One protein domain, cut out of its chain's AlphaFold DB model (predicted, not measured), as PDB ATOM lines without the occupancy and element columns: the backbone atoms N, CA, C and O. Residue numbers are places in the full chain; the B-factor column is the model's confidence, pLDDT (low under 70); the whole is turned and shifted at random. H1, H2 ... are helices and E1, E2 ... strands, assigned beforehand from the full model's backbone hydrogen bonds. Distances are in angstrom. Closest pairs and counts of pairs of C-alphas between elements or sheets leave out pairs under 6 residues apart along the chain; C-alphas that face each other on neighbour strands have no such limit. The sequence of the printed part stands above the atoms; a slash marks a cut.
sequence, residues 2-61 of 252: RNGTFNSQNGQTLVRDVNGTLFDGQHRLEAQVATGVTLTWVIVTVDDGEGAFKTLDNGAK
ATOM      1  N   ARG A   2     -51.605  20.715 -50.966       33.81
ATOM      2  CA  ARG A   2     -52.832  20.805 -51.766       33.81
ATOM      3  C   ARG A   2     -53.931  21.144 -50.753       33.81
ATOM      4  O   ARG A   2     -54.171  20.336 -49.865       33.81
ATOM      5  N   ASN A   3     -54.493  22.349 -50.882       43.81
ATOM      6  CA  ASN A   3     -55.590  22.948 -50.100       43.81
ATOM      7  C   ASN A   3     -55.181  23.478 -48.698       43.81
ATOM      8  O   ASN A   3     -55.156  22.726 -47.733       43.81
ATOM      9  N   GLY A   4     -54.802  24.770 -48.604       58.50
ATOM     10  CA  GLY A   4     -54.335  25.457 -47.376       58.50
ATOM     11  C   GLY A   4     -55.381  25.493 -46.249       58.50
ATOM     12  O   GLY A   4     -56.572  25.461 -46.521       58.50
ATOM     13  N   THR A   5     -54.997  25.496 -44.971       50.00
ATOM     14  CA  THR A   5     -54.314  26.610 -44.286       50.00
ATOM     15  C   THR A   5     -53.170  26.152 -43.374       50.00
ATOM     16  O   THR A   5     -53.365  25.387 -42.435       50.00
ATOM     17  N   PHE A   6     -51.971  26.674 -43.620       45.19
ATOM     18  CA  PHE A   6     -50.883  26.729 -42.641       45.19
ATOM     19  C   PHE A   6     -51.387  27.424 -41.355       45.19
ATOM     20  O   PHE A   6     -52.004  28.483 -41.466       45.19
ATOM     21  N   ASN A   7     -51.162  26.859 -40.156       49.78
ATOM     22  CA  ASN A   7     -51.358  27.623 -38.917       49.78
ATOM     23  C   ASN A   7     -50.127  28.517 -38.717       49.78
ATOM     24  O   ASN A   7     -49.094  28.089 -38.209       49.78
ATOM     25  N   SER A   8     -50.256  29.746 -39.205       46.09
ATOM     26  CA  SER A   8     -49.233  30.786 -39.282       46.09
ATOM     27  C   SER A   8     -48.880  31.466 -37.960       46.09
ATOM     28  O   SER A   8     -47.980  32.305 -37.943       46.09
ATOM     29  N   GLN A   9     -49.558  31.152 -36.855       46.53
ATOM     30  CA  GLN A   9     -49.618  32.040 -35.686       46.53
ATOM     31  C   GLN A   9     -48.389  32.069 -34.769       46.53
ATOM     32  O   GLN A   9     -48.405  32.798 -33.782       46.53
ATOM     33  N   ASN A  10     -47.296  31.387 -35.105       50.28
ATOM     34  CA  ASN A  10     -46.036  31.600 -34.389       50.28
ATOM     35  C   ASN A  10     -45.133  32.596 -35.119       50.28
ATOM     36  O   ASN A  10     -44.224  33.115 -34.483       50.28
ATOM     37  N   GLY A  11     -45.376  32.863 -36.414       61.06
ATOM     38  CA  GLY A  11     -44.696  33.847 -37.275       61.06
ATOM     39  C   GLY A  11     -43.177  33.693 -37.455       61.06
ATOM     40  O   GLY A  11     -42.638  34.085 -38.483       61.06
ATOM     41  N   GLN A  12     -42.485  33.113 -36.481       75.12
ATOM     42  CA  GLN A  12     -41.043  33.038 -36.391       75.12
ATOM     43  C   GLN A  12     -40.544  31.733 -36.994       75.12
ATOM     44  O   GLN A  12     -41.040  30.641 -36.708       75.12
ATOM     45  N   THR A  13     -39.541  31.874 -37.846       87.94
ATOM     46  CA  THR A  13     -38.873  30.783 -38.540       87.94
ATOM     47  C   THR A  13     -37.688  30.272 -37.719       87.94
ATOM     48  O   THR A  13     -37.292  30.850 -36.701       87.94
ATOM     49  N   LEU A  14     -37.122  29.150 -38.149       88.81
ATOM     50  CA  LEU A  14     -35.743  28.786 -37.840       88.81
ATOM     51  C   LEU A  14     -34.913  29.118 -39.075       88.81
ATOM     52  O   LEU A  14     -35.282  28.710 -40.177       88.81
ATOM     53  N   VAL A  15     -33.816  29.847 -38.913       88.12
ATOM     54  CA  VAL A  15     -32.949  30.229 -40.036       88.12
ATOM     55  C   VAL A  15     -31.641  29.469 -39.916       88.12
ATOM     56  O   VAL A  15     -31.043  29.456 -38.843       88.12
ATOM     57  N   ARG A  16     -31.193  28.824 -40.995       89.00
ATOM     58  CA  ARG A  16     -29.922  28.088 -41.040       89.00
ATOM     59  C   ARG A  16     -29.210  28.242 -42.380       89.00
ATOM     60  O   ARG A  16     -29.855  28.574 -43.372       89.00
ATOM     61  N   ASP A  17     -27.920  27.936 -42.427       86.69
ATOM     62  CA  ASP A  17     -27.194  27.782 -43.692       86.69
ATOM     63  C   ASP A  17     -27.388  26.392 -44.327       86.69
ATOM     64  O   ASP A  17     -27.987  25.470 -43.756       86.69
ATOM     65  N   VAL A  18     -26.834  26.245 -45.531       85.94
ATOM     66  CA  VAL A  18     -26.755  24.982 -46.283       85.94
ATOM     67  C   VAL A  18     -25.950  23.880 -45.583       85.94
ATOM     68  O   VAL A  18     -26.171  22.703 -45.864       85.94
ATOM     69  N   ASN A  19     -25.058  24.230 -44.652       85.44
ATOM     70  CA  ASN A  19     -24.256  23.289 -43.865       85.44
ATOM     71  C   ASN A  19     -24.970  22.838 -42.576       85.44
ATOM     72  O   ASN A  19     -24.477  21.958 -41.869       85.44
ATOM     73  N   GLY A  20     -26.142  23.402 -42.274       83.62
ATOM     74  CA  GLY A  20     -26.917  23.108 -41.073       83.62
ATOM     75  C   GLY A  20     -26.591  23.988 -39.863       83.62
ATOM     76  O   GLY A  20     -27.146  23.740 -38.793       83.62
ATOM     77  N   THR A  21     -25.748  25.011 -40.006       85.06
ATOM     78  CA  THR A  21     -25.465  26.007 -38.963       85.06
ATOM     79  C   THR A  21     -26.709  26.849 -38.707       85.06
ATOM     80  O   THR A  21     -27.245  27.460 -39.628       85.06
ATOM     81  N   LEU A  22     -27.179  26.893 -37.460       84.75
ATOM     82  CA  LEU A  22     -28.375  27.647 -37.082       84.75
ATOM     83  C   LEU A  22     -28.042  29.122 -36.801       84.75
ATOM     84  O   LEU A  22     -27.262  29.419 -35.897       84.75
ATOM     85  N   PHE A  23     -28.684  30.031 -37.534       78.12
ATOM     86  CA  PHE A  23     -28.534  31.483 -37.407       78.12
ATOM     87  C   PHE A  23     -29.551  32.119 -36.468       78.12
ATOM     88  O   PHE A  23     -29.178  32.938 -35.634       78.12
ATOM     89  N   ASP A  24     -30.812  31.702 -36.542       81.06
ATOM     90  CA  ASP A  24     -31.877  32.203 -35.673       81.06
ATOM     91  C   ASP A  24     -32.782  31.052 -35.223       81.06
ATOM     92  O   ASP A  24     -33.095  30.133 -35.990       81.06
ATOM     93  N   GLY A  25     -33.198  31.109 -33.959       87.44
ATOM     94  CA  GLY A  25     -34.067  30.128 -33.318       87.44
ATOM     95  C   GLY A  25     -33.405  29.243 -32.270       87.44
ATOM     96  O   GLY A  25     -34.032  28.271 -31.851       87.44
ATOM     97  N   GLN A  26     -32.195  29.575 -31.798       90.44
ATOM     98  CA  GLN A  26     -31.501  28.803 -30.756       90.44
ATOM     99  C   GLN A  26     -32.364  28.688 -29.489       90.44
ATOM    100  O   GLN A  26     -32.674  27.581 -29.058       90.44
ATOM    101  N   HIS A  27     -32.856  29.815 -28.959       83.69
ATOM    102  CA  HIS A  27     -33.707  29.823 -27.761       83.69
ATOM    103  C   HIS A  27     -35.037  29.082 -27.963       83.69
ATOM    104  O   HIS A  27     -35.570  28.483 -27.034       83.69
ATOM    105  N   ARG A  28     -35.583  29.103 -29.186       89.25
ATOM    106  CA  ARG A  28     -36.840  28.416 -29.516       89.25
ATOM    107  C   ARG A  28     -36.649  26.900 -29.528       89.25
ATOM    108  O   ARG A  28     -37.475  26.179 -28.971       89.25
ATOM    109  N   LEU A  29     -35.547  26.423 -30.105       89.88
ATOM    110  CA  LEU A  29     -35.180  25.010 -30.056       89.88
ATOM    111  C   LEU A  29     -34.844  24.561 -28.632       89.88
ATOM    112  O   LEU A  29     -35.294  23.496 -28.217       89.88
ATOM    113  N   GLU A  30     -34.120  25.377 -27.869       91.50
ATOM    114  CA  GLU A  30     -33.804  25.091 -26.468       91.50
ATOM    115  C   GLU A  30     -35.078  24.964 -25.621       91.50
ATOM    116  O   GLU A  30     -35.243  23.984 -24.896       91.50
ATOM    117  N   ALA A  31     -36.036  25.879 -25.791       85.12
ATOM    118  CA  ALA A  31     -37.338  25.804 -25.135       85.12
ATOM    119  C   ALA A  31     -38.136  24.555 -25.549       85.12
ATOM    120  O   ALA A  31     -38.779  23.921 -24.710       85.12
ATOM    121  N   GLN A  32     -38.087  24.159 -26.824       90.31
ATOM    122  CA  GLN A  32     -38.744  22.936 -27.289       90.31
ATOM    123  C   GLN A  32     -38.148  21.688 -26.625       90.31
ATOM    124  O   GLN A  32     -38.887  20.820 -26.159       90.31
ATOM    125  N   VAL A  33     -36.819  21.614 -26.541       93.12
ATOM    126  CA  VAL A  33     -36.116  20.519 -25.859       93.12
ATOM    127  C   VAL A  33     -36.460  20.506 -24.370       93.12
ATOM    128  O   VAL A  33     -36.792  19.451 -23.835       93.12
ATOM    129  N   ALA A  34     -36.441  21.667 -23.713       91.25
ATOM    130  CA  ALA A  34     -36.714  21.790 -22.285       91.25
ATOM    131  C   ALA A  34     -38.157  21.415 -21.913       91.25
ATOM    132  O   ALA A  34     -38.397  20.819 -20.865       91.25
ATOM    133  N   THR A  35     -39.125  21.755 -22.764       91.31
ATOM    134  CA  THR A  35     -40.549  21.478 -22.514       91.31
ATOM    135  C   THR A  35     -40.976  20.074 -22.933       91.31
ATOM    136  O   THR A  35     -42.022  19.602 -22.493       91.31
ATOM    137  N   GLY A  36     -40.206  19.402 -23.797       93.06
ATOM    138  CA  GLY A  36     -40.563  18.094 -24.354       93.06
ATOM    139  C   GLY A  36     -41.793  18.123 -25.271       93.06
ATOM    140  O   GLY A  36     -42.308  17.072 -25.654       93.06
ATOM    141  N   VAL A  37     -42.285  19.312 -25.629       87.94
ATOM    142  CA  VAL A  37     -43.443  19.481 -26.510       87.94
ATOM    143  C   VAL A  37     -42.972  19.458 -27.959       87.94
ATOM    144  O   VAL A  37     -41.996  20.103 -28.327       87.94
ATOM    145  N   THR A  38     -43.678  18.729 -28.821       87.31
ATOM    146  CA  THR A  38     -43.383  18.744 -30.260       87.31
ATOM    147  C   THR A  38     -43.978  20.000 -30.895       87.31
ATOM    148  O   THR A  38     -45.195  20.169 -30.904       87.31
ATOM    149  N   LEU A  39     -43.123  20.869 -31.443       82.62
ATOM    150  CA  LEU A  39     -43.514  22.079 -32.175       82.62
ATOM    151  C   LEU A  39     -43.186  21.934 -33.667       82.62
ATOM    152  O   LEU A  39     -42.239  21.241 -34.042       82.62
ATOM    153  N   THR A  40     -43.974  22.590 -34.522       85.25
ATOM    154  CA  THR A  40     -43.737  22.645 -35.974       85.25
ATOM    155  C   THR A  40     -43.123  23.993 -36.340       85.25
ATOM    156  O   THR A  40     -43.692  25.028 -36.002       85.25
ATOM    157  N   TRP A  41     -41.999  23.978 -37.061       85.81
ATOM    158  CA  TRP A  41     -41.280  25.184 -37.478       85.81
ATOM    159  C   TRP A  41     -41.153  25.279 -38.995       85.81
ATOM    160  O   TRP A  41     -40.953  24.275 -39.679       85.81
ATOM    161  N   VAL A  42     -41.197  26.505 -39.516       88.12
ATOM    162  CA  VAL A  42     -40.736  26.798 -40.878       88.12
ATOM    163  C   VAL A  42     -39.230  27.009 -40.828       88.12
ATOM    164  O   VAL A  42     -38.758  27.880 -40.101       88.12
ATOM    165  N   ILE A  43     -38.487  26.220 -41.604       88.25
ATOM    166  CA  ILE A  43     -37.034  26.351 -41.726       88.25
ATOM    167  C   ILE A  43     -36.715  27.134 -42.999       88.25
ATOM    168  O   ILE A  43     -37.060  26.699 -44.098       88.25
ATOM    169  N   VAL A  44     -36.030  28.262 -42.850       88.56
ATOM    170  CA  VAL A  44     -35.459  29.045 -43.948       88.56
ATOM    171  C   VAL A  44     -33.992  28.655 -44.078       88.56
ATOM    172  O   VAL A  44     -33.234  28.758 -43.115       88.56
ATOM    173  N   THR A  45     -33.605  28.174 -45.258       87.94
ATOM    174  CA  THR A  45     -32.203  27.865 -45.571       87.94
ATOM    175  C   THR A  45     -31.645  28.984 -46.439       87.94
ATOM    176  O   THR A  45     -32.276  29.333 -47.435       87.94
ATOM    177  N   VAL A  46     -30.506  29.554 -46.052       83.69
ATOM    178  CA  VAL A  46     -29.801  30.582 -46.830       83.69
ATOM    179  C   VAL A  46     -28.527  30.003 -47.446       83.69
ATOM    180  O   VAL A  46     -27.808  29.242 -46.798       83.69
ATOM    181  N   ASP A  47     -28.268  30.359 -48.706       77.38
ATOM    182  CA  ASP A  47     -27.188  29.775 -49.518       77.38
ATOM    183  C   ASP A  47     -25.788  30.310 -49.172       77.38
ATOM    184  O   ASP A  47     -24.788  29.673 -49.493       77.38
ATOM    185  N   ASP A  48     -25.700  31.455 -48.491       71.06
ATOM    186  CA  ASP A  48     -24.439  32.140 -48.200       71.06
ATOM    187  C   ASP A  48     -24.201  32.248 -46.690       71.06
ATOM    188  O   ASP A  48     -24.672  33.177 -46.039       71.06
ATOM    189  N   GLY A  49     -23.484  31.283 -46.112       61.38
ATOM    190  CA  GLY A  49     -23.284  31.216 -44.662       61.38
ATOM    191  C   GLY A  49     -22.568  32.434 -44.055       61.38
ATOM    192  O   GLY A  49     -22.882  32.820 -42.932       61.38
ATOM    193  N   GLU A  50     -21.652  33.076 -44.790       58.38
ATOM    194  CA  GLU A  50     -20.929  34.269 -44.311       58.38
ATOM    195  C   GLU A  50     -21.539  35.584 -44.817       58.38
ATOM    196  O   GLU A  50     -21.581  36.570 -44.076       58.38
ATOM    197  N   GLY A  51     -22.025  35.643 -46.059       57.75
ATOM    198  CA  GLY A  51     -22.603  36.864 -46.623       57.75
ATOM    199  C   GLY A  51     -24.073  37.082 -46.265       57.75
ATOM    200  O   GLY A  51     -24.479  38.237 -46.120       57.75
ATOM    201  N   ALA A  52     -24.857  36.029 -45.998       57.62
ATOM    202  CA  ALA A  52     -26.200  36.191 -45.433       57.62
ATOM    203  C   ALA A  52     -26.144  36.740 -44.000       57.62
ATOM    204  O   ALA A  52     -27.039  37.470 -43.597       57.62
ATOM    205  N   PHE A  53     -25.062  36.489 -43.254       53.44
ATOM    206  CA  PHE A  53     -24.832  37.056 -41.915       53.44
ATOM    207  C   PHE A  53     -24.629  38.582 -41.928       53.44
ATOM    208  O   PHE A  53     -24.819  39.264 -40.922       53.44
ATOM    209  N   LYS A  54     -24.220  39.146 -43.071       55.09
ATOM    210  CA  LYS A  54     -24.095  40.601 -43.242       55.09
ATOM    211  C   LYS A  54     -25.424  41.275 -43.578       55.09
ATOM    212  O   LYS A  54     -25.530  42.482 -43.393       55.09
ATOM    213  N   THR A  55     -26.393  40.529 -44.110       55.06
ATOM    214  CA  THR A  55     -27.656  41.071 -44.641       55.06
ATOM    215  C   THR A  55     -28.879  40.682 -43.817       55.06
ATOM    216  O   THR A  55     -29.868  41.412 -43.822       55.06
ATOM    217  N   LEU A  56     -28.822  39.569 -43.085       54.66
ATOM    218  CA  LEU A  56     -29.786  39.238 -42.049       54.66
ATOM    219  C   LEU A  56     -29.517  40.152 -40.855       54.66
ATOM    220  O   LEU A  56     -28.411  40.175 -40.320       54.66
ATOM    221  N   ASP A  57     -30.533  40.926 -40.471       52.34
ATOM    222  CA  ASP A  57     -30.534  41.749 -39.264       52.34
ATOM    223  C   ASP A  57     -30.043  40.861 -38.107       52.34
ATOM    224  O   ASP A  57     -30.725  39.910 -37.723       52.34
ATOM    225  N   ASN A  58     -28.831  41.105 -37.595       52.69
ATOM    226  CA  ASN A  58     -28.124  40.223 -36.649       52.69
ATOM    227  C   ASN A  58     -28.792  40.154 -35.257       52.69
ATOM    228  O   ASN A  58     -28.136  39.899 -34.248       52.69
ATOM    229  N   GLY A  59     -30.074  40.516 -35.159       52.91
ATOM    230  CA  GLY A  59     -30.752  40.862 -33.914       52.91
ATOM    231  C   GLY A  59     -30.098  42.042 -33.191       52.91
ATOM    232  O   GLY A  59     -30.495  42.371 -32.073       52.91
ATOM    233  N   ALA A  60     -29.089  42.677 -33.799       60.19
ATOM    234  CA  ALA A  60     -28.442  43.851 -33.261       60.19
ATOM    235  C   ALA A  60     -29.468  44.980 -33.299       60.19
ATOM    236  O   ALA A  60     -29.961  45.349 -34.363       60.19
ATOM    237  N   LYS A  61     -29.823  45.504 -32.122       68.50
ATOM    238  CA  LYS A  61     -30.679  46.686 -32.052       68.50
ATOM    239  C   LYS A  61     -30.016  47.787 -32.871       68.50
ATOM    240  O   LYS A  61     -28.886  48.163 -32.554       68.50
TER     241      LYS A  61
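This is residues 2 to 61 of the 252 residues of an uncharacterized protein of Eggerthellaceae bacterium (UniProt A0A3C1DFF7). A small three-stranded sheet has helix H1 beyond its E2 edge, where residues 30 to 38 stick out; short H2 grazes the sheet, and residues 2 to 13 form a long tail. The 60 printed residues run E1, E2, H1, E3, H2; the mixed sheet has order E2, E1, E3. The class is mixed, helices and strands, with 25 residues in named elements, under half. The whole is loose, radius of gyration of the C-alphas 13.4 A, spanning 33 by 33 by 26 A.

E1 is residues 14 to 17, 10.4 A, from C-alpha 14 at (-35.743, 28.786, -37.840); E2 is 22 to 24; E3 is 43 to 46, 9.8 A. H1 is 26 to 35, 14.3 A; H2 is 52 to 55, ending at (-27.656, 41.071, -44.641).

Inner strand E1 is parallel to E3 at 30 degrees, N 44 to O 14 being 2.8 A. E1 and E2 form an antiparallel hairpin at 137 degrees, N 23 to O 15 being 2.8 A. H1 is only just not on the sheet, with 4 pairs of C-alphas within 10 A. H2 is on the sheet but only grazes it, with residues 52 to 53. H1 and H2 are apart. Every O i to N i+4 pair in H1 is within hydrogen-bond range; H2 is too short for one.

The farthest C-alphas, Arg 2 and Lys 61, are 39.4 A apart. The printed part has no cut, and no link is long. pLDDT is under 70 at residues 2 to 11 and 49 to 61.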